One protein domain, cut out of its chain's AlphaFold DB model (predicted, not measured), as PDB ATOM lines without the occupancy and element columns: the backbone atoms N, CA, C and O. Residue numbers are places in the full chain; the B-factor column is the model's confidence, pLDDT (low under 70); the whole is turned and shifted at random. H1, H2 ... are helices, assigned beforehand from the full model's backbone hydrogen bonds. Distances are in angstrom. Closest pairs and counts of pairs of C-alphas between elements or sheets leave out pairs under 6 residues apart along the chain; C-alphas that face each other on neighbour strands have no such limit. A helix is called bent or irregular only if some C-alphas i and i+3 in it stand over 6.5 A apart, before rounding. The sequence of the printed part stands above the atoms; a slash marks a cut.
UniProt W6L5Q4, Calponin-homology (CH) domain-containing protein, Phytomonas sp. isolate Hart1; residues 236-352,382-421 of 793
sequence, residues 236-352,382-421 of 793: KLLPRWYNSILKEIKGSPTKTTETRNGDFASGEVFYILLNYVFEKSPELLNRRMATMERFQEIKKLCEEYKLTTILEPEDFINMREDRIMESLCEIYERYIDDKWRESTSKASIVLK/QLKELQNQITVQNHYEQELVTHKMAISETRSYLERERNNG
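What this domain is: This is residues 236 to 352 and 382 to 421 of the 793 residues of the protein "Calponin-homology (CH) domain-containing protein" of Phytomonas sp. isolate Hart1 (UniProt W6L5Q4). Two long helices, H6 and H5, run side by side in opposite directions along part of their lengths and spread into a narrow V, and a small helical body made of H1, H2, H3 and H4 with their links sits near the beginning of H5. Residues 340 to 352 of H5 and 382 to 399 of H6 stick out as two arms; H2 packs between H1 and H3 and also on H5. The printed part has 157 residues, with six named helices in the order H1 to H6 and no named strand, so its class is all helix. It is only just compact, close to loose, with a radius of gyration of the C-alphas of 18.0 A and spans of 59 by 41 by 31 A.

Where its parts are: H6, the longest helix, holds residues 382 to 420, from C-alpha 382 at (35.754, 58.991, -19.790) to C-alpha 420 at (56.682, 35.943, -67.308), 56.8 A. H5 holds residues 321 to 352 and is 46.0 A long. H2 is residues 268 to 278, H3 residues 291 to 304 and H4 residues 313 to 317. H1, residues 236 to 250, begins with C-alpha 236 at (59.693, 37.173, -41.454) and is 21.5 A long; it is neither bent nor irregular, but only just: C-alphas 236 and 239 are 6.0 A apart.

How they stand to each other: H6 touches H5 with residues 404 to 415 alone, at a shallow tilt of 29 degrees, opposite ways; the closest C-alphas, of Glu 326 and Arg 411, are 5.5 A apart. H5 touches H2 with residues 331 to 335 alone, closest at the C-alphas of Val 277 and Tyr 335, 5.9 A. H2 and H3 touch at a shallow tilt of 23 degrees, the same way, closest at the C-alphas of Tyr 271 and Ile 298, 6.1 A. H1 touches H2 about perpendicular, at 86 degrees, with the closest C-alphas, of Tyr 242 and Leu 273, 7.3 A apart. H4 touches H3, closest at the C-alphas of Phe 295 and Pro 313, 5.0 A. H3 and H6 are apart. Every O i to N i+4 pair is within hydrogen-bond range in H2, H3, H4 and H6; in H1 it is 10 of 11 and in H5 27 of 28.

The domain as a whole: The C-alphas farthest apart, of Met 292 and Gln 382, are 59.4 A apart. Residues 353 to 381 are not printed, and C-alphas 352 and 382 are 22.7 A apart across the cut. The links H1 to H2 and H2 to H3 are long. The mean pLDDT of the printed part is 72.3, and residues under 70 include 250 to 263, 280 to 288, 389 to 397 and 416 to 421.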
ATOM      1  N   LYS A 236      59.693  37.359 -42.923       70.25
ATOM      2  CA  LYS A 236      59.693  37.173 -41.454       70.25
ATOM      3  C   LYS A 236      58.263  37.060 -40.883       70.25
ATOM      4  O   LYS A 236      58.082  36.448 -39.832       70.25
ATOM      5  N   LEU A 237      57.255  37.631 -41.552       73.69
ATOM      6  CA  LEU A 237      55.864  37.702 -41.073       73.69
ATOM      7  C   LEU A 237      55.117  36.362 -41.170       73.69
ATOM      8  O   LEU A 237      54.595  35.881 -40.164       73.69
ATOM      9  N   LEU A 238      55.083  35.741 -42.356       75.81
ATOM     10  CA  LEU A 238      54.344  34.487 -42.578       75.81
ATOM     11  C   LEU A 238      54.784  33.346 -41.630       75.81
ATOM     12  O   LEU A 238      53.901  32.702 -41.058       75.81
ATOM     13  N   PRO A 239      56.092  33.137 -41.351       73.38
ATOM     14  CA  PRO A 239      56.530  32.161 -40.356       73.38
ATOM     15  C   PRO A 239      56.046  32.429 -38.932       73.38
ATOM     16  O   PRO A 239      55.764  31.473 -38.213       73.38
ATOM     17  N   ARG A 240      55.913  33.694 -38.507       75.50
ATOM     18  CA  ARG A 240      55.386  34.026 -37.169       75.50
ATOM     19  C   ARG A 240      53.915  33.625 -37.039       75.50
ATOM     20  O   ARG A 240      53.540  33.055 -36.020       75.50
ATOM     21  N   TRP A 241      53.126  33.858 -38.088       82.12
ATOM     22  CA  TRP A 241      51.712  33.482 -38.157       82.12
ATOM     23  C   TRP A 241      51.499  31.962 -38.168       82.12
ATOM     24  O   TRP A 241      50.803  31.446 -37.295       82.12
ATOM     25  N   TYR A 242      52.136  31.206 -39.076       80.44
ATOM     26  CA  TYR A 242      51.908  29.753 -39.087       80.44
ATOM     27  C   TYR A 242      52.466  29.057 -37.832       80.44
ATOM     28  O   TYR A 242      51.869  28.092 -37.358       80.44
ATOM     29  N   ASN A 243      53.544  29.571 -37.219       76.44
ATOM     30  CA  ASN A 243      54.029  29.039 -35.941       76.44
ATOM     31  C   ASN A 243      53.105  29.362 -34.750       76.44
ATOM     32  O   ASN A 243      53.136  28.600 -33.783       76.44
ATOM     33  N   SER A 244      52.284  30.424 -34.767       75.94
ATOM     34  CA  SER A 244      51.298  30.636 -33.690       75.94
ATOM     35  C   SER A 244      50.114  29.678 -33.822       75.94
ATOM     36  O   SER A 244      49.764  29.033 -32.839       75.94
ATOM     37  N   ILE A 245      49.602  29.470 -35.041       75.06
ATOM     38  CA  ILE A 245      48.555  28.470 -35.323       75.06
ATOM     39  C   ILE A 245      49.021  27.061 -34.916       75.06
ATOM     40  O   ILE A 245      48.307  26.338 -34.222       75.06
ATOM     41  N   LEU A 246      50.254  26.674 -35.269       73.00
ATOM     42  CA  LEU A 246      50.819  25.385 -34.854       73.00
ATOM     43  C   LEU A 246      50.922  25.246 -33.325       73.00
ATOM     44  O   LEU A 246      50.654  24.161 -32.809       73.00
ATOM     45  N   LYS A 247      51.263  26.318 -32.594       72.75
ATOM     46  CA  LYS A 247      51.298  26.320 -31.119       72.75
ATOM     47  C   LYS A 247      49.901  26.201 -30.507       72.75
ATOM     48  O   LYS A 247      49.726  25.398 -29.593       72.75
ATOM     49  N   GLU A 248      48.921  26.940 -31.029       72.38
ATOM     50  CA  GLU A 248      47.514  26.877 -30.601       72.38
ATOM     51  C   GLU A 248      46.937  25.458 -30.750       72.38
ATOM     52  O   GLU A 248      46.237  24.984 -29.860       72.38
ATOM     53  N   ILE A 249      47.282  24.746 -31.831       70.38
ATOM     54  CA  ILE A 249      46.768  23.394 -32.118       70.38
ATOM     55  C   ILE A 249      47.569  22.284 -31.410       70.38
ATOM     56  O   ILE A 249      46.996  21.267 -31.019       70.38
ATOM     57  N   LYS A 250      48.897  22.422 -31.270       65.94
ATOM     58  CA  LYS A 250      49.772  21.351 -30.738       65.94
ATOM     59  C   LYS A 250      50.122  21.495 -29.250       65.94
ATOM     60  O   LYS A 250      50.773  20.599 -28.710       65.94
ATOM     61  N   GLY A 251      49.704  22.578 -28.585       52.69
ATOM     62  CA  GLY A 251      49.726  22.742 -27.118       52.69
ATOM     63  C   GLY A 251      51.105  22.671 -26.446       52.69
ATOM     64  O   GLY A 251      51.202  22.562 -25.228       52.69
ATOM     65  N   SER A 252      52.178  22.685 -27.231       47.53
ATOM     66  CA  SER A 252      53.551  22.430 -26.801       47.53
ATOM     67  C   SER A 252      54.526  23.161 -27.730       47.53
ATOM     68  O   SER A 252      54.173  23.453 -28.879       47.53
ATOM     69  N   PRO A 253      55.753  23.484 -27.278       45.59
ATOM     70  CA  PRO A 253      56.771  24.083 -28.131       45.59
ATOM     71  C   PRO A 253      57.346  23.028 -29.086       45.59
ATOM     72  O   PRO A 253      58.443  22.505 -28.888       45.59
ATOM     73  N   THR A 254      56.608  22.716 -30.154       48.94
ATOM     74  CA  THR A 254      57.196  22.076 -31.336       48.94
ATOM     75  C   THR A 254      58.381  22.905 -31.819       48.94
ATOM     76  O   THR A 254      58.316  24.136 -31.757       48.94
ATOM     77  N   LYS A 255      59.430  22.240 -32.332       49.59
ATOM     78  CA  LYS A 255      60.574  22.907 -32.977       49.59
ATOM     79  C   LYS A 255      60.072  24.030 -33.886       49.59
ATOM     80  O   LYS A 255      59.150  23.809 -34.673       49.59
ATOM     81  N   THR A 256      60.655  25.217 -33.748       50.91
ATOM     82  CA  THR A 256      60.363  26.352 -34.619       50.91
ATOM     83  C   THR A 256      60.615  25.939 -36.062       50.91
ATOM     84  O   THR A 256      61.690  25.454 -36.403       50.91
ATOM     85  N   THR A 257      59.591  26.081 -36.904       51.19
ATOM     86  CA  THR A 257      59.652  25.667 -38.315       51.19
ATOM     87  C   THR A 257      60.357  26.755 -39.128       51.19
ATOM     88  O   THR A 257      59.745  27.611 -39.775       51.19
ATOM     89  N   GLU A 258      61.681  26.762 -38.967       52.00
ATOM     90  CA  GLU A 258      62.649  27.713 -39.523       52.00
ATOM     91  C   GLU A 258      62.934  27.458 -41.013       52.00
ATOM     92  O   GLU A 258      63.353  28.369 -41.729       52.00
ATOM     93  N   THR A 259      62.664  26.244 -41.509       51.00
ATOM     94  CA  THR A 259      63.049  25.785 -42.851       51.00
ATOM     95  C   THR A 259      61.834  25.465 -43.714       51.00
ATOM     96  O   THR A 259      61.359  24.329 -43.773       51.00
ATOM     97  N   ARG A 260      61.372  26.470 -44.471       55.38
ATOM     98  CA  ARG A 260      60.145  26.425 -45.295       55.38
ATOM     99  C   ARG A 260      59.987  25.201 -46.209       55.38
ATOM    100  O   ARG A 260      58.864  24.897 -46.585       55.38
ATOM    101  N   ASN A 261      61.062  24.505 -46.575       53.69
ATOM    102  CA  ASN A 261      61.005  23.338 -47.459       53.69
ATOM    103  C   ASN A 261      60.899  22.035 -46.664       53.69
ATOM    104  O   ASN A 261      59.998  21.243 -46.922       53.69
ATOM    105  N   GLY A 262      61.782  21.815 -45.684       58.41
ATOM    106  CA  GLY A 262      61.782  20.593 -44.870       58.41
ATOM    107  C   GLY A 262      60.492  20.433 -44.067       58.41
ATOM    108  O   GLY A 262      59.911  19.350 -44.035       58.41
ATOM    109  N   ASP A 263      59.997  21.538 -43.508       64.50
ATOM    110  CA  ASP A 263      58.808  21.553 -42.652       64.50
ATOM    111  C   ASP A 263      57.493  21.372 -43.444       64.50
ATOM    112  O   ASP A 263      56.512  20.846 -42.914       64.50
ATOM    113  N   PHE A 264      57.476  21.741 -44.733       71.69
ATOM    114  CA  PHE A 264      56.309  21.603 -45.619       71.69
ATOM    115  C   PHE A 264      56.356  20.375 -46.542       71.69
ATOM    116  O   PHE A 264      55.306  19.956 -47.026       71.69
ATOM    117  N   ALA A 265      57.515  19.740 -46.750       68.81
ATOM    118  CA  ALA A 265      57.663  18.566 -47.625       68.81
ATOM    119  C   ALA A 265      56.849  17.332 -47.183       68.81
ATOM    120  O   ALA A 265      56.621  16.423 -47.977       68.81
ATOM    121  N   SER A 266      56.381  17.292 -45.933       73.50
ATOM    122  CA  SER A 266      55.458  16.263 -45.430       73.50
ATOM    123  C   SER A 266      53.982  16.538 -45.757       73.50
ATOM    124  O   SER A 266      53.127  15.696 -45.475       73.50
ATOM    125  N   GLY A 267      53.651  17.738 -46.244       73.62
ATOM    126  CA  GLY A 267      52.285  18.251 -46.391       73.62
ATOM    127  C   GLY A 267      51.554  18.543 -45.071       73.62
ATOM    128  O   GLY A 267      50.531  19.220 -45.090       73.62
ATOM    129  N   GLU A 268      52.059  18.083 -43.917       77.56
ATOM    130  CA  GLU A 268      51.333  18.137 -42.637       77.56
ATOM    131  C   GLU A 268      51.035  19.579 -42.209       77.56
ATOM    132  O   GLU A 268      49.896  19.900 -41.885       77.56
ATOM    133  N   VAL A 269      52.035  20.467 -42.258       78.06
ATOM    134  CA  VAL A 269      51.868  21.880 -41.878       78.06
ATOM    135  C   VAL A 269      50.868  22.590 -42.795       78.06
ATOM    136  O   VAL A 269      50.038  23.354 -42.312       78.06
ATOM    137  N   PHE A 270      50.896  22.309 -44.101       82.44
ATOM    138  CA  PHE A 270      49.980  22.933 -45.059       82.44
ATOM    139  C   PHE A 270      48.530  22.476 -44.846       82.44
ATOM    140  O   PHE A 270      47.622  23.300 -44.816       82.44
ATOM    141  N   TYR A 271      48.326  21.175 -44.625       80.56
ATOM    142  CA  TYR A 271      47.017  20.596 -44.323       80.56
ATOM    143  C   TYR A 271      46.443  21.137 -42.998       80.56
ATOM    144  O   TYR A 271      45.290  21.553 -42.949       80.56
ATOM    145  N   ILE A 272      47.266  21.262 -41.945       78.38
ATOM    146  CA  ILE A 272      46.858  21.908 -40.682       78.38
ATOM    147  C   ILE A 272      46.378  23.353 -40.914       78.38
ATOM    148  O   ILE A 272      45.374  23.766 -40.331       78.38
ATOM    149  N   LEU A 273      47.082  24.124 -41.751       82.88
ATOM    150  CA  LEU A 273      46.739  25.522 -42.036       82.88
ATOM    151  C   LEU A 273      45.462  25.658 -42.874       82.88
ATOM    152  O   LEU A 273      44.664  26.548 -42.587       82.88
ATOM    153  N   LEU A 274      45.243  24.789 -43.868       82.31
ATOM    154  CA  LEU A 274      43.990  24.759 -44.633       82.31
ATOM    155  C   LEU A 274      42.793  24.544 -43.705       82.31
ATOM    156  O   LEU A 274      41.878  25.369 -43.686       82.31
ATOM    157  N   ASN A 275      42.820  23.475 -42.905       79.81
ATOM    158  CA  ASN A 275      41.683  23.123 -42.065       79.81
ATOM    159  C   ASN A 275      41.463  24.184 -40.971       79.81
ATOM    160  O   ASN A 275      40.347  24.655 -40.838       79.81
ATOM    161  N   TYR A 276      42.495  24.690 -40.278       78.94
ATOM    162  CA  TYR A 276      42.304  25.758 -39.272       78.94
ATOM    163  C   TYR A 276      41.711  27.063 -39.847       78.94
ATOM    164  O   TYR A 276      41.009  27.786 -39.136       78.94
ATOM    165  N   VAL A 277      41.995  27.400 -41.112       79.94
ATOM    166  CA  VAL A 277      41.494  28.639 -41.732       79.94
ATOM    167  C   VAL A 277      40.075  28.482 -42.292       79.94
ATOM    168  O   VAL A 277      39.297  29.433 -42.200       79.94
ATOM    169  N   PHE A 278      39.713  27.311 -42.830       77.94
ATOM    170  CA  PHE A 278      38.420  27.104 -43.500       77.94
ATOM    171  C   PHE A 278      37.410  26.237 -42.717       77.94
ATOM    172  O   PHE A 278      36.206  26.487 -42.807       77.94
ATOM    173  N   GLU A 279      37.866  25.289 -41.897       70.12
ATOM    174  CA  GLU A 279      37.045  24.422 -41.037       70.12
ATOM    175  C   GLU A 279      37.149  24.851 -39.568       70.12
ATOM    176  O   GLU A 279      38.184  24.756 -38.913       70.12
ATOM    177  N   LYS A 280      36.035  25.321 -38.997       54.94
ATOM    178  CA  LYS A 280      36.025  25.898 -37.637       54.94
ATOM    179  C   LYS A 280      36.100  24.867 -36.505       54.94
ATOM    180  O   LYS A 280      36.139  25.245 -35.336       54.94
ATOM    181  N   SER A 281      36.106  23.585 -36.849       51.50
ATOM    182  CA  SER A 281      36.241  22.447 -35.948       51.50
ATOM    183  C   SER A 281      37.567  21.741 -36.237       51.50
ATOM    184  O   SER A 281      37.707  21.179 -37.323       51.50
ATOM    185  N   PRO A 282      38.528  21.710 -35.293       49.75
ATOM    186  CA  PRO A 282      39.728  20.892 -35.424       49.75
ATOM    187  C   PRO A 282      39.365  19.423 -35.167       49.75
ATOM    188  O   PRO A 282      39.732  18.844 -34.141       49.75
ATOM    189  N   GLU A 283      38.612  18.819 -36.091       49.25
ATOM    190  CA  GLU A 283      38.448  17.369 -36.115       49.25
ATOM    191  C   GLU A 283      39.832  16.719 -36.191       49.25
ATOM    192  O   GLU A 283      40.780  17.277 -36.753       49.25
ATOM    193  N   LEU A 284      39.979  15.572 -35.526       50.75
ATOM    194  CA  LEU A 284      41.281  14.991 -35.216       50.75
ATOM    195  C   LEU A 284      42.033  14.594 -36.491       50.75
ATOM    196  O   LEU A 284      41.898  13.472 -36.974       50.75
ATOM    197  N   LEU A 285      42.865  15.530 -36.969       54.41
ATOM    198  CA  LEU A 285      43.884  15.389 -38.009       54.41
ATOM    199  C   LEU A 285      44.338  13.938 -38.114       54.41
ATOM    200  O   LEU A 285      44.982  13.422 -37.194       54.41
ATOM    201  N   ASN A 286      43.993  13.281 -39.220       58.88
ATOM    202  CA  ASN A 286      44.150  11.841 -39.354       58.88
ATOM    203  C   ASN A 286      45.622  11.489 -39.647       58.88
ATOM    204  O   ASN A 286      46.006  11.137 -40.760       58.88
ATOM    205  N   ARG A 287      46.480  11.623 -38.621       57.88
ATOM    206  CA  ARG A 287      47.960  11.553 -38.677       57.88
ATOM    207  C   ARG A 287      48.524  10.230 -39.221       57.88
ATOM    208  O   ARG A 287      49.739  10.099 -39.332       57.88
ATOM    209  N   ARG A 288      47.668   9.252 -39.536       59.12
ATOM    210  CA  ARG A 288      48.021   7.954 -40.132       59.12
ATOM    211  C   ARG A 288      47.948   7.922 -41.666       59.12
ATOM    212  O   ARG A 288      48.445   6.958 -42.234       59.12
ATOM    213  N   MET A 289      47.380   8.937 -42.324       70.88
ATOM    214  CA  MET A 289      47.337   9.012 -43.797       70.88
ATOM    215  C   MET A 289      48.744   9.097 -44.393       70.88
ATOM    216  O   MET A 289      49.592   9.844 -43.882       70.88
ATOM    217  N   ALA A 290      48.985   8.377 -45.487       79.50
ATOM    218  CA  ALA A 290      50.251   8.404 -46.209       79.50
ATOM    219  C   ALA A 290      50.512   9.788 -46.826       79.50
ATOM    220  O   ALA A 290      49.597  10.572 -47.085       79.50
ATOM    221  N   THR A 291      51.780  10.109 -47.091       79.12
ATOM    222  CA  THR A 291      52.172  11.410 -47.662       79.12
ATOM    223  C   THR A 291      51.526  11.679 -49.021       79.12
ATOM    224  O   THR A 291      51.064  12.791 -49.252       79.12
ATOM    225  N   MET A 292      51.426  10.673 -49.896       78.81
ATOM    226  CA  MET A 292      50.815  10.849 -51.221       78.81
ATOM    227  C   MET A 292      49.289  11.034 -51.159       78.81
ATOM    228  O   MET A 292      48.754  11.871 -51.881       78.81
ATOM    229  N   GLU A 293      48.601  10.308 -50.272       81.00
ATOM    230  CA  GLU A 293      47.160  10.475 -50.013       81.00
ATOM    231  C   GLU A 293      46.877  11.899 -49.518       81.00
ATOM    232  O   GLU A 293      46.060  12.617 -50.088       81.00
ATOM    233  N   ARG A 294      47.662  12.352 -48.534       83.56
ATOM    234  CA  ARG A 294      47.608  13.707 -47.976       83.56
ATOM    235  C   ARG A 294      47.846  14.790 -49.030       83.56
ATOM    236  O   ARG A 294      47.192  15.823 -48.990       83.56
ATOM    237  N   PHE A 295      48.743  14.576 -49.996       83.69
ATOM    238  CA  PHE A 295      48.929  15.523 -51.102       83.69
ATOM    239  C   PHE A 295      47.715  15.583 -52.046       83.69
ATOM    240  O   PHE A 295      47.366  16.665 -52.518       83.69
ATOM    241  N   GLN A 296      47.059  14.450 -52.318       83.19
ATOM    242  CA  GLN A 296      45.824  14.416 -53.115       83.19
ATOM    243  C   GLN A 296      44.654  15.081 -52.373       83.19
ATOM    244  O   GLN A 296      43.869  15.809 -52.979       83.19
ATOM    245  N   GLU A 297      44.573  14.901 -51.056       81.56
ATOM    246  CA  GLU A 297      43.579  15.553 -50.202       81.56
ATOM    247  C   GLU A 297      43.811  17.069 -50.102       81.56
ATOM    248  O   GLU A 297      42.874  17.839 -50.302       81.56
ATOM    249  N   ILE A 298      45.061  17.523 -49.922       83.06
ATOM    250  CA  ILE A 298      45.426  18.949 -50.004       83.06
ATOM    251  C   ILE A 298      44.971  19.544 -51.341       83.06
ATOM    252  O   ILE A 298      44.387  20.627 -51.350       83.06
ATOM    253  N   LYS A 299      45.189  18.848 -52.467       84.12
ATOM    254  CA  LYS A 299      44.719  19.305 -53.783       84.12
ATOM    255  C   LYS A 299      43.194  19.443 -53.819       84.12
ATOM    256  O   LYS A 299      42.692  20.494 -54.215       84.12
ATOM    257  N   LYS A 300      42.468  18.419 -53.363       83.19
ATOM    258  CA  LYS A 300      40.999  18.416 -53.287       83.19
ATOM    259  C   LYS A 300      40.475  19.589 -52.446       83.19
ATOM    260  O   LYS A 300      39.603  20.319 -52.910       83.19
ATOM    261  N   LEU A 301      41.064  19.841 -51.277       82.00
ATOM    262  CA  LEU A 301      40.727  20.989 -50.429       82.00
ATOM    263  C   LEU A 301      41.054  22.333 -51.111       82.00
ATOM    264  O   LEU A 301      40.244  23.258 -51.056       82.00
ATOM    265  N   CYS A 302      42.189  22.455 -51.814       83.69
ATOM    266  CA  CYS A 302      42.504  23.656 -52.606       83.69
ATOM    267  C   CYS A 302      41.427  23.957 -53.666       83.69
ATOM    268  O   CYS A 302      41.089  25.123 -53.889       83.69
ATOM    269  N   GLU A 303      40.892  22.918 -54.312       83.56
ATOM    270  CA  GLU A 303      39.833  23.017 -55.320       83.56
ATOM    271  C   GLU A 303      38.462  23.338 -54.693       83.56
ATOM    272  O   GLU A 303      37.765  24.238 -55.171       83.56
ATOM    273  N   GLU A 304      38.100  22.688 -53.582       83.56
ATOM    274  CA  GLU A 304      36.841  22.908 -52.852       83.56
ATOM    275  C   GLU A 304      36.757  24.323 -52.254       83.56
ATOM    276  O   GLU A 304      35.752  25.022 -52.440       83.56
ATOM    277  N   TYR A 305      37.846  24.805 -51.645       80.69
ATOM    278  CA  TYR A 305      37.981  26.189 -51.172       80.69
ATOM    279  C   TYR A 305      38.254  27.199 -52.297       80.69
ATOM    280  O   TYR A 305      38.269  28.410 -52.049       80.69
ATOM    281  N   LYS A 306      38.414  26.744 -53.548       81.19
ATOM    282  CA  LYS A 306      38.605  27.579 -54.748       81.19
ATOM    283  C   LYS A 306      39.779  28.550 -54.591       81.19
ATOM    284  O   LYS A 306      39.625  29.754 -54.818       81.19
ATOM    285  N   LEU A 307      40.932  28.052 -54.142       82.25
ATOM    286  CA  LEU A 307      42.197  28.794 -54.182       82.25
ATOM    287  C   LEU A 307      42.587  29.071 -55.646       82.25
ATOM    288  O   LEU A 307      42.283  28.275 -56.537       82.25
ATOM    289  N   THR A 308      43.257  30.192 -55.924       75.81
ATOM    290  CA  THR A 308      43.813  30.454 -57.267       75.81
ATOM    291  C   THR A 308      44.964  29.508 -57.574       75.81
ATOM    292  O   THR A 308      45.175  29.126 -58.725       75.81
ATOM    293  N   THR A 309      45.705  29.136 -56.533       77.12
ATOM    294  CA  THR A 309      46.984  28.438 -56.632       77.12
ATOM    295  C   THR A 309      46.819  26.995 -56.159       77.12
ATOM    296  O   THR A 309      47.296  26.611 -55.097       77.12
ATOM    297  N   ILE A 310      46.106  26.192 -56.956       80.12
ATOM    298  CA  ILE A 310      45.886  24.761 -56.687       80.12
ATOM    299  C   ILE A 310      47.233  24.029 -56.713       80.12
ATOM    300  O   ILE A 310      47.891  23.988 -57.759       80.12
ATOM    301  N   LEU A 311      47.645  23.472 -55.573       80.94
ATOM    302  CA  LEU A 311      48.879  22.698 -55.450       80.94
ATOM    303  C   LEU A 311      48.690  21.268 -55.968       80.94
ATOM    304  O   LEU A 311      47.699  20.607 -55.666       80.94
ATOM    305  N   GLU A 312      49.671  20.790 -56.725       80.12
ATOM    306  CA  GLU A 312      49.801  19.391 -57.135       80.12
ATOM    307  C   GLU A 312      50.722  18.638 -56.156       80.12
ATOM    308  O   GLU A 312      51.632  19.247 -55.584       80.12
ATOM    309  N   PRO A 313      50.603  17.304 -56.014       77.69
ATOM    310  CA  PRO A 313      51.545  16.507 -55.219       77.69
ATOM    311  C   PRO A 313      53.016  16.698 -55.617       77.69
ATOM    312  O   PRO A 313      53.909  16.680 -54.772       77.69
ATOM    313  N   GLU A 314      53.271  16.951 -56.903       70.44
ATOM    314  CA  GLU A 314      54.607  17.245 -57.425       70.44
ATOM    315  C   GLU A 314      55.210  18.542 -56.865       70.44
ATOM    316  O   GLU A 314      56.430  18.674 -56.842       70.44
ATOM    317  N   ASP A 315      54.402  19.493 -56.391       73.19
ATOM    318  CA  ASP A 315      54.914  20.737 -55.812       73.19
ATOM    319  C   ASP A 315      55.513  20.507 -54.420       73.19
ATOM    320  O   ASP A 315      56.527  21.116 -54.079       73.19
ATOM    321  N   PHE A 316      54.948  19.574 -53.647       74.94
ATOM    322  CA  PHE A 316      55.501  19.148 -52.361       74.94
ATOM    323  C   PHE A 316      56.725  18.245 -52.541       74.94
ATOM    324  O   PHE A 316      57.759  18.488 -51.917       74.94
ATOM    325  N   ILE A 317      56.646  17.255 -53.440       72.56
ATOM    326  CA  ILE A 317      57.751  16.322 -53.734       72.56
ATOM    327  C   ILE A 317      58.994  17.078 -54.235       72.56
ATOM    328  O   ILE A 317      60.107  16.813 -53.779       72.56
ATOM    329  N   ASN A 318      58.805  18.059 -55.125       65.75
ATOM    330  CA  ASN A 318      59.888  18.884 -55.664       65.75
ATOM    331  C   ASN A 318      60.195  20.137 -54.815       65.75
ATOM    332  O   ASN A 318      61.024  20.945 -55.224       65.75
ATOM    333  N   MET A 319      59.554  20.307 -53.650       70.19
ATOM    334  CA  MET A 319      59.764  21.431 -52.718       70.19
ATOM    335  C   MET A 319      59.669  22.823 -53.382       70.19
ATOM    336  O   MET A 319      60.517  23.688 -53.162       70.19
ATOM    337  N   ARG A 320      58.640  23.044 -54.209       70.69
ATOM    338  CA  ARG A 320      58.415  24.285 -54.972       70.69
ATOM    339  C   ARG A 320      57.991  25.449 -54.062       70.69
ATOM    340  O   ARG A 320      56.799  25.694 -53.852       70.69
ATOM    341  N   GLU A 321      58.982  26.171 -53.523       71.50
ATOM    342  CA  GLU A 321      58.778  27.326 -52.626       71.50
ATOM    343  C   GLU A 321      57.867  28.391 -53.244       71.50
ATOM    344  O   GLU A 321      57.066  28.980 -52.528       71.50
ATOM    345  N   ASP A 322      57.947  28.618 -54.558       70.94
ATOM    346  CA  ASP A 322      57.138  29.607 -55.273       70.94
ATOM    347  C   ASP A 322      55.632  29.360 -55.091       70.94
ATOM    348  O   ASP A 322      54.916  30.251 -54.636       70.94
ATOM    349  N   ARG A 323      55.151  28.142 -55.375       75.31
ATOM    350  CA  ARG A 323      53.720  27.800 -55.281       75.31
ATOM    351  C   ARG A 323      53.245  27.677 -53.839       75.31
ATOM    352  O   ARG A 323      52.135  28.106 -53.519       75.31
ATOM    353  N   ILE A 324      54.075  27.101 -52.969       80.75
ATOM    354  CA  ILE A 324      53.752  26.952 -51.546       80.75
ATOM    355  C   ILE A 324      53.656  28.341 -50.893       80.75
ATOM    356  O   ILE A 324      52.704  28.599 -50.166       80.75
ATOM    357  N   MET A 325      54.550  29.284 -51.216       78.75
ATOM    358  CA  MET A 325      54.446  30.666 -50.730       78.75
ATOM    359  C   MET A 325      53.274  31.432 -51.358       78.75
ATOM    360  O   MET A 325      52.555  32.112 -50.633       78.75
ATOM    361  N   GLU A 326      53.035  31.309 -52.668       80.69
ATOM    362  CA  GLU A 326      51.913  31.967 -53.364       80.69
ATOM    363  C   GLU A 326      50.550  31.558 -52.762       80.69
ATOM    364  O   GLU A 326      49.704  32.414 -52.491       80.69
ATOM    365  N   SER A 327      50.373  30.266 -52.466       85.00
ATOM    366  CA  SER A 327      49.175  29.733 -51.801       85.00
ATOM    367  C   SER A 327      49.107  30.066 -50.302       85.00
ATOM    368  O   SER A 327      48.031  30.420 -49.822       85.00
ATOM    369  N   LEU A 328      50.224  30.058 -49.560       85.88
ATOM    370  CA  LEU A 328      50.260  30.536 -48.166       85.88
ATOM    371  C   LEU A 328      49.878  32.020 -48.049       85.88
ATOM    372  O   LEU A 328      49.154  32.385 -47.123       85.88
ATOM    373  N   CYS A 329      50.306  32.867 -48.993       85.75
ATOM    374  CA  CYS A 329      49.864  34.260 -49.069       85.75
ATOM    375  C   CYS A 329      48.344  34.358 -49.282       85.75
ATOM    376  O   CYS A 329      47.687  35.141 -48.598       85.75
ATOM    377  N   GLU A 330      47.763  33.541 -50.170       86.94
ATOM    378  CA  GLU A 330      46.308  33.518 -50.369       86.94
ATOM    379  C   GLU A 330      45.545  33.063 -49.113       86.94
ATOM    380  O   GLU A 330      44.536  33.674 -48.750       86.94
ATOM    381  N   ILE A 331      46.017  32.011 -48.437       86.31
ATOM    382  CA  ILE A 331      45.401  31.510 -47.200       86.31
ATOM    383  C   ILE A 331      45.483  32.583 -46.098       86.31
ATOM    384  O   ILE A 331      44.506  32.790 -45.381       86.31
ATOM    385  N   TYR A 332      46.590  33.332 -46.007       86.44
ATOM    386  CA  TYR A 332      46.727  34.458 -45.075       86.44
ATOM    387  C   TYR A 332      45.761  35.613 -45.378       86.44
ATOM    388  O   TYR A 332      45.100  36.125 -44.472       86.44
ATOM    389  N   GLU A 333      45.648  36.027 -46.646       84.31
ATOM    390  CA  GLU A 333      44.718  37.090 -47.050       84.31
ATOM    391  C   GLU A 333      43.266  36.724 -46.711       84.31
ATOM    392  O   GLU A 333      42.528  37.567 -46.194       84.31
ATOM    393  N   ARG A 334      42.886  35.458 -46.937       84.00
ATOM    394  CA  ARG A 334      41.568  34.908 -46.584       84.00
ATOM    395  C   ARG A 334      41.361  34.818 -45.074       84.00
ATOM    396  O   ARG A 334      40.322  35.257 -44.595       84.00
ATOM    397  N   TYR A 335      42.357  34.350 -44.316       85.38
ATOM    398  CA  TYR A 335      42.320  34.332 -42.850       85.38
ATOM    399  C   TYR A 335      42.066  35.732 -42.271       85.38
ATOM    400  O   TYR A 335      41.198  35.887 -41.412       85.38
ATOM    401  N   ILE A 336      42.752  36.767 -42.776       81.62
ATOM    402  CA  ILE A 336      42.475  38.153 -42.373       81.62
ATOM    403  C   ILE A 336      41.052  38.572 -42.760       81.62
ATOM    404  O   ILE A 336      40.349  39.116 -41.911       81.62
ATOM    405  N   ASP A 337      40.594  38.317 -43.989       81.06
ATOM    406  CA  ASP A 337      39.254  38.747 -44.423       81.06
ATOM    407  C   ASP A 337      38.112  38.031 -43.685       81.06
ATOM    408  O   ASP A 337      37.089  38.653 -43.385       81.06
ATOM    409  N   ASP A 338      38.273  36.755 -43.332       81.88
ATOM    410  CA  ASP A 338      37.301  36.025 -42.517       81.88
ATOM    411  C   ASP A 338      37.365  36.451 -41.039       81.88
ATOM    412  O   ASP A 338      36.310  36.637 -40.431       81.88
ATOM    413  N   LYS A 339      38.543  36.748 -40.466       78.06
ATOM    414  CA  LYS A 339      38.643  37.359 -39.120       78.06
ATOM    415  C   LYS A 339      38.087  38.786 -39.080       78.06
ATOM    416  O   LYS A 339      37.437  39.167 -38.105       78.06
ATOM    417  N   TRP A 340      38.250  39.564 -40.149       74.12
ATOM    418  CA  TRP A 340      37.585  40.858 -40.324       74.12
ATOM    419  C   TRP A 340      36.060  40.697 -40.413       74.12
ATOM    420  O   TRP A 340      35.334  41.487 -39.799       74.12
ATOM    421  N   ARG A 341      35.560  39.661 -41.101       78.62
ATOM    422  CA  ARG A 341      34.123  39.348 -41.183       78.62
ATOM    423  C   ARG A 341      33.550  38.886 -39.841       78.62
ATOM    424  O   ARG A 341      32.505  39.384 -39.448       78.62
ATOM    425  N   GLU A 342      34.249  38.022 -39.102       77.31
ATOM    426  CA  GLU A 342      33.862  37.610 -37.741       77.31
ATOM    427  C   GLU A 342      33.840  38.793 -36.763       77.31
ATOM    428  O   GLU A 342      32.934  38.913 -35.941       77.31
ATOM    429  N   SER A 343      34.829  39.686 -36.855       69.31
ATOM    430  CA  SER A 343      34.896  40.901 -36.040       69.31
ATOM    431  C   SER A 343      33.743  41.858 -36.352       69.31
ATOM    432  O   SER A 343      33.064  42.310 -35.432       69.31
ATOM    433  N   THR A 344      33.468  42.127 -37.632       69.44
ATOM    434  CA  THR A 344      32.355  43.004 -38.033       69.44
ATOM    435  C   THR A 344      30.988  42.381 -37.748       69.44
ATOM    436  O   THR A 344      30.085  43.105 -37.333       69.44
ATOM    437  N   SER A 345      30.829  41.056 -37.858       73.69
ATOM    438  CA  SER A 345      29.590  40.385 -37.450       73.69
ATOM    439  C   SER A 345      29.379  40.458 -35.937       73.69
ATOM    440  O   SER A 345      28.289  40.837 -35.515       73.69
ATOM    441  N   LYS A 346      30.410  40.189 -35.118       75.31
ATOM    442  CA  LYS A 346      30.339  40.325 -33.650       75.31
ATOM    443  C   LYS A 346      30.002  41.757 -33.232       75.31
ATOM    444  O   LYS A 346      29.072  41.951 -32.455       75.31
ATOM    445  N   ALA A 347      30.675  42.752 -33.813       66.19
ATOM    446  CA  ALA A 347      30.350  44.158 -33.585       66.19
ATOM    447  C   ALA A 347      28.902  44.485 -33.990       66.19
ATOM    448  O   ALA A 347      28.193  45.144 -33.240       66.19
ATOM    449  N   SER A 348      28.413  43.968 -35.125       69.31
ATOM    450  CA  SER A 348      27.026  44.190 -35.569       69.31
ATOM    451  C   SER A 348      25.958  43.535 -34.683       69.31
ATOM    452  O   SER A 348      24.814  43.983 -34.697       69.31
ATOM    453  N   ILE A 349      26.310  42.481 -33.937       76.44
ATOM    454  CA  ILE A 349      25.420  41.805 -32.983       76.44
ATOM    455  C   ILE A 349      25.362  42.619 -31.689       76.44
ATOM    456  O   ILE A 349      24.290  43.091 -31.322       76.44
ATOM    457  N   VAL A 350      26.516  42.916 -31.088       72.25
ATOM    458  CA  VAL A 350      26.593  43.689 -29.836       72.25
ATOM    459  C   VAL A 350      26.090  45.129 -30.012       72.25
ATOM    460  O   VAL A 350      25.494  45.685 -29.095       72.25
ATOM    461  N   LEU A 351      26.237  45.734 -31.199       65.88
ATOM    462  CA  LEU A 351      25.595  47.017 -31.511       65.88
ATOM    463  C   LEU A 351      24.063  46.921 -31.542       65.88
ATOM    464  O   LEU A 351      23.407  47.874 -31.139       65.88
ATOM    465  N   LYS A 352      23.480  45.803 -31.998       68.62
ATOM    466  CA  LYS A 352      22.021  45.594 -31.954       68.62
ATOM    467  C   LYS A 352      21.539  45.343 -30.529       68.62
ATOM    468  O   LYS A 352      20.527  45.903 -30.134       68.62
ATOM    469  N   GLN A 382      36.174  60.140 -18.973       65.25
ATOM    470  CA  GLN A 382      35.754  58.991 -19.790       65.25
ATOM    471  C   GLN A 382      36.157  59.167 -21.262       65.25
ATOM    472  O   GLN A 382      36.674  58.238 -21.882       65.25
ATOM    473  N   LEU A 383      35.984  60.366 -21.833       63.19
ATOM    474  CA  LEU A 383      36.370  60.645 -23.219       63.19
ATOM    475  C   LEU A 383      37.886  60.523 -23.455       63.19
ATOM    476  O   LEU A 383      38.277  60.042 -24.518       63.19
ATOM    477  N   LYS A 384      38.738  60.875 -22.478       69.69
ATOM    478  CA  LYS A 384      40.199  60.663 -22.558       69.69
ATOM    479  C   LYS A 384      40.558  59.174 -22.562       69.69
ATOM    480  O   LYS A 384      41.410  58.754 -23.345       69.69
ATOM    481  N   GLU A 385      39.907  58.368 -21.724       73.19
ATOM    482  CA  GLU A 385      40.149  56.920 -21.677       73.19
ATOM    483  C   GLU A 385      39.735  56.243 -22.997       73.19
ATOM    484  O   GLU A 385      40.532  55.527 -23.611       73.19
ATOM    485  N   LEU A 386      38.534  56.564 -23.494       65.00
ATOM    486  CA  LEU A 386      38.029  56.097 -24.789       65.00
ATOM    487  C   LEU A 386      38.950  56.538 -25.943       65.00
ATOM    488  O   LEU A 386      39.228  55.748 -26.845       65.00
ATOM    489  N   GLN A 387      39.472  57.771 -25.912       67.56
ATOM    490  CA  GLN A 387      40.423  58.278 -26.908       67.56
ATOM    491  C   GLN A 387      41.720  57.452 -26.939       67.56
ATOM    492  O   GLN A 387      42.169  57.081 -28.024       67.56
ATOM    493  N   ASN A 388      42.289  57.116 -25.777       72.94
ATOM    494  CA  ASN A 388      43.499  56.290 -25.683       72.94
ATOM    495  C   ASN A 388      43.259  54.839 -26.140       72.94
ATOM    496  O   ASN A 388      44.106  54.238 -26.800       72.94
ATOM    497  N   GLN A 389      42.086  54.275 -25.854       68.38
ATOM    498  CA  GLN A 389      41.707  52.945 -26.341       68.38
ATOM    499  C   GLN A 389      41.521  52.938 -27.874       68.38
ATOM    500  O   GLN A 389      41.938  51.996 -28.553       68.38
ATOM    501  N   ILE A 390      40.983  54.023 -28.443       64.56
ATOM    502  CA  ILE A 390      40.815  54.213 -29.892       64.56
ATOM    503  C   ILE A 390      42.154  54.423 -30.618       64.56
ATOM    504  O   ILE A 390      42.309  53.932 -31.739       64.56
ATOM    505  N   THR A 391      43.141  55.123 -30.048       69.81
ATOM    506  CA  THR A 391      44.452  55.301 -30.712       69.81
ATOM    507  C   THR A 391      45.220  53.984 -30.824       69.81
ATOM    508  O   THR A 391      45.733  53.684 -31.903       69.81
ATOM    509  N   VAL A 392      45.214  53.152 -29.774       69.69
ATOM    510  CA  VAL A 392      45.813  51.804 -29.797       69.69
ATOM    511  C   VAL A 392      45.151  50.918 -30.861       69.69
ATOM    512  O   VAL A 392      45.846  50.299 -31.667       69.69
ATOM    513  N   GLN A 393      43.815  50.913 -30.943       67.12
ATOM    514  CA  GLN A 393      43.085  50.156 -31.972       67.12
ATOM    515  C   GLN A 393      43.394  50.650 -33.392       67.12
ATOM    516  O   GLN A 393      43.659  49.842 -34.279       67.12
ATOM    517  N   ASN A 394      43.426  51.968 -33.614       64.81
ATOM    518  CA  ASN A 394      43.776  52.539 -34.919       64.81
ATOM    519  C   ASN A 394      45.205  52.186 -35.356       64.81
ATOM    520  O   ASN A 394      45.452  52.076 -36.558       64.81
ATOM    521  N   HIS A 395      46.144  52.039 -34.419       69.94
ATOM    522  CA  HIS A 395      47.509  51.604 -34.716       69.94
ATOM    523  C   HIS A 395      47.547  50.120 -35.108       69.94
ATOM    524  O   HIS A 395      48.090  49.776 -36.156       69.94
ATOM    525  N   TYR A 396      46.859  49.264 -34.350       69.75
ATOM    526  CA  TYR A 396      46.690  47.840 -34.654       69.75
ATOM    527  C   TYR A 396      46.029  47.585 -36.022       69.75
ATOM    528  O   TYR A 396      46.486  46.746 -36.800       69.75
ATOM    529  N   GLU A 397      44.986  48.344 -36.380       68.38
ATOM    530  CA  GLU A 397      44.372  48.233 -37.711       68.38
ATOM    531  C   GLU A 397      45.304  48.714 -38.832       68.38
ATOM    532  O   GLU A 397      45.283  48.147 -39.926       68.38
ATOM    533  N   GLN A 398      46.160  49.708 -38.571       70.19
ATOM    534  CA  GLN A 398      47.195  50.129 -39.519       70.19
ATOM    535  C   GLN A 398      48.257  49.043 -39.719       70.19
ATOM    536  O   GLN A 398      48.572  48.750 -40.871       70.19
ATOM    537  N   GLU A 399      48.738  48.397 -38.648       73.25
ATOM    538  CA  GLU A 399      49.647  47.245 -38.751       73.25
ATOM    539  C   GLU A 399      49.004  46.082 -39.527       73.25
ATOM    540  O   GLU A 399      49.638  45.496 -40.400       73.25
ATOM    541  N   LEU A 400      47.733  45.739 -39.281       71.75
ATOM    542  CA  LEU A 400      47.050  44.693 -40.061       71.75
ATOM    543  C   LEU A 400      46.920  45.051 -41.549       71.75
ATOM    544  O   LEU A 400      47.071  44.179 -42.408       71.75
ATOM    545  N   VAL A 401      46.662  46.320 -41.876       74.06
ATOM    546  CA  VAL A 401      46.555  46.778 -43.268       74.06
ATOM    547  C   VAL A 401      47.918  46.802 -43.966       74.06
ATOM    548  O   VAL A 401      47.989  46.376 -45.118       74.06
ATOM    549  N   THR A 402      49.002  47.233 -43.311       77.31
ATOM    550  CA  THR A 402      50.354  47.199 -43.907       77.31
ATOM    551  C   THR A 402      50.835  45.762 -44.105       77.31
ATOM    552  O   THR A 402      51.290  45.425 -45.199       77.31
ATOM    553  N   HIS A 403      50.630  44.882 -43.119       79.38
ATOM    554  CA  HIS A 403      50.907  43.449 -43.238       79.38
ATOM    555  C   HIS A 403      50.143  42.800 -44.407       79.38
ATOM    556  O   HIS A 403      50.745  42.074 -45.203       79.38
ATOM    557  N   LYS A 404      48.841  43.091 -44.565       78.81
ATOM    558  CA  LYS A 404      48.055  42.566 -45.694       78.81
ATOM    559  C   LYS A 404      48.542  43.117 -47.038       78.81
ATOM    560  O   LYS A 404      48.666  42.350 -47.988       78.81
ATOM    561  N   MET A 405      48.849  44.415 -47.124       74.06
ATOM    562  CA  MET A 405      49.388  45.034 -48.343       74.06
ATOM    563  C   MET A 405      50.702  44.374 -48.783       74.06
ATOM    564  O   MET A 405      50.804  43.966 -49.936       74.06
ATOM    565  N   ALA A 406      51.660  44.183 -47.871       76.25
ATOM    566  CA  ALA A 406      52.951  43.565 -48.184       76.25
ATOM    567  C   ALA A 406      52.821  42.096 -48.650       76.25
ATOM    568  O   ALA A 406      53.517  41.656 -49.568       76.25
ATOM    569  N   ILE A 407      51.882  41.334 -48.074       81.06
ATOM    570  CA  ILE A 407      51.572  39.964 -48.523       81.06
ATOM    571  C   ILE A 407      50.889  39.958 -49.901       81.06
ATOM    572  O   ILE A 407      51.234  39.138 -50.751       81.06
ATOM    573  N   SER A 408      49.993  40.909 -50.171       77.31
ATOM    574  CA  SER A 408      49.353  41.056 -51.486       77.31
ATOM    575  C   SER A 408      50.354  41.473 -52.576       77.31
ATOM    576  O   SER A 408      50.312  40.970 -53.702       77.31
ATOM    577  N   GLU A 409      51.307  42.351 -52.248       77.38
ATOM    578  CA  GLU A 409      52.360  42.809 -53.160       77.38
ATOM    579  C   GLU A 409      53.391  41.707 -53.452       77.38
ATOM    580  O   GLU A 409      53.732  41.488 -54.616       77.38
ATOM    581  N   THR A 410      53.810  40.929 -52.446       76.75
ATOM    582  CA  THR A 410      54.677  39.752 -52.665       76.75
ATOM    583  C   THR A 410      53.968  38.632 -53.434       76.75
ATOM    584  O   THR A 410      54.565  38.081 -54.358       76.75
ATOM    585  N   ARG A 411      52.683  38.346 -53.165       81.31
ATOM    586  CA  ARG A 411      51.869  37.423 -53.986       81.31
ATOM    587  C   ARG A 411      51.791  37.894 -55.442       81.31
ATOM    588  O   ARG A 411      52.068  37.115 -56.350       81.31
ATOM    589  N   SER A 412      51.497  39.176 -55.662       75.19
ATOM    590  CA  SER A 412      51.436  39.787 -57.001       75.19
ATOM    591  C   SER A 412      52.780  39.733 -57.739       75.19
ATOM    592  O   SER A 412      52.814  39.594 -58.961       75.19
ATOM    593  N   TYR A 413      53.895  39.837 -57.012       76.25
ATOM    594  CA  TYR A 413      55.245  39.692 -57.555       76.25
ATOM    595  C   TYR A 413      55.541  38.248 -57.984       76.25
ATOM    596  O   TYR A 413      55.985  38.036 -59.113       76.25
ATOM    597  N   LEU A 414      55.228  37.254 -57.141       72.88
ATOM    598  CA  LEU A 414      55.365  35.833 -57.491       72.88
ATOM    599  C   LEU A 414      54.499  35.468 -58.708       72.88
ATOM    600  O   LEU A 414      55.005  34.873 -59.662       72.88
ATOM    601  N   GLU A 415      53.233  35.898 -58.732       72.31
ATOM    602  CA  GLU A 415      52.325  35.662 -59.863       72.31
ATOM    603  C   GLU A 415      52.840  36.331 -61.151       72.31
ATOM    604  O   GLU A 415      52.784  35.740 -62.233       72.31
ATOM    605  N   ARG A 416      53.385  37.552 -61.063       69.62
ATOM    606  CA  ARG A 416      53.970  38.267 -62.208       69.62
ATOM    607  C   ARG A 416      55.158  37.514 -62.805       69.62
ATOM    608  O   ARG A 416      55.182  37.302 -64.015       69.62
ATOM    609  N   GLU A 417      56.120  37.101 -61.985       65.25
ATOM    610  CA  GLU A 417      57.325  36.425 -62.482       65.25
ATOM    611  C   GLU A 417      56.992  35.027 -63.027       65.25
ATOM    612  O   GLU A 417      57.428  34.678 -64.129       65.25
ATOM    613  N   ARG A 418      56.075  34.300 -62.367       65.31
ATOM    614  CA  ARG A 418      55.479  33.056 -62.881       65.31
ATOM    615  C   ARG A 418      54.840  33.251 -64.260       65.31
ATOM    616  O   ARG A 418      55.095  32.468 -65.178       65.31
ATOM    617  N   ASN A 419      54.032  34.299 -64.431       62.06
ATOM    618  CA  ASN A 419      53.405  34.633 -65.713       62.06
ATOM    619  C   ASN A 419      54.454  34.965 -66.790       62.06
ATOM    620  O   ASN A 419      54.329  34.479 -67.918       62.06
ATOM    621  N   ASN A 420      55.529  35.677 -66.435       58.84
ATOM    622  CA  ASN A 420      56.682  35.943 -67.308       58.84
ATOM    623  C   ASN A 420      57.475  34.670 -67.680       58.84
ATOM    624  O   ASN A 420      58.242  34.687 -68.637       58.84
ATOM    625  N   GLY A 421      57.266  33.555 -66.969       51.28
ATOM    626  CA  GLY A 421      57.973  32.281 -67.155       51.28
ATOM    627  C   GLY A 421      59.205  32.103 -66.264       51.28
ATOM    628  O   GLY A 421      59.825  31.042 -66.309       51.28
TER     629      GLY A 421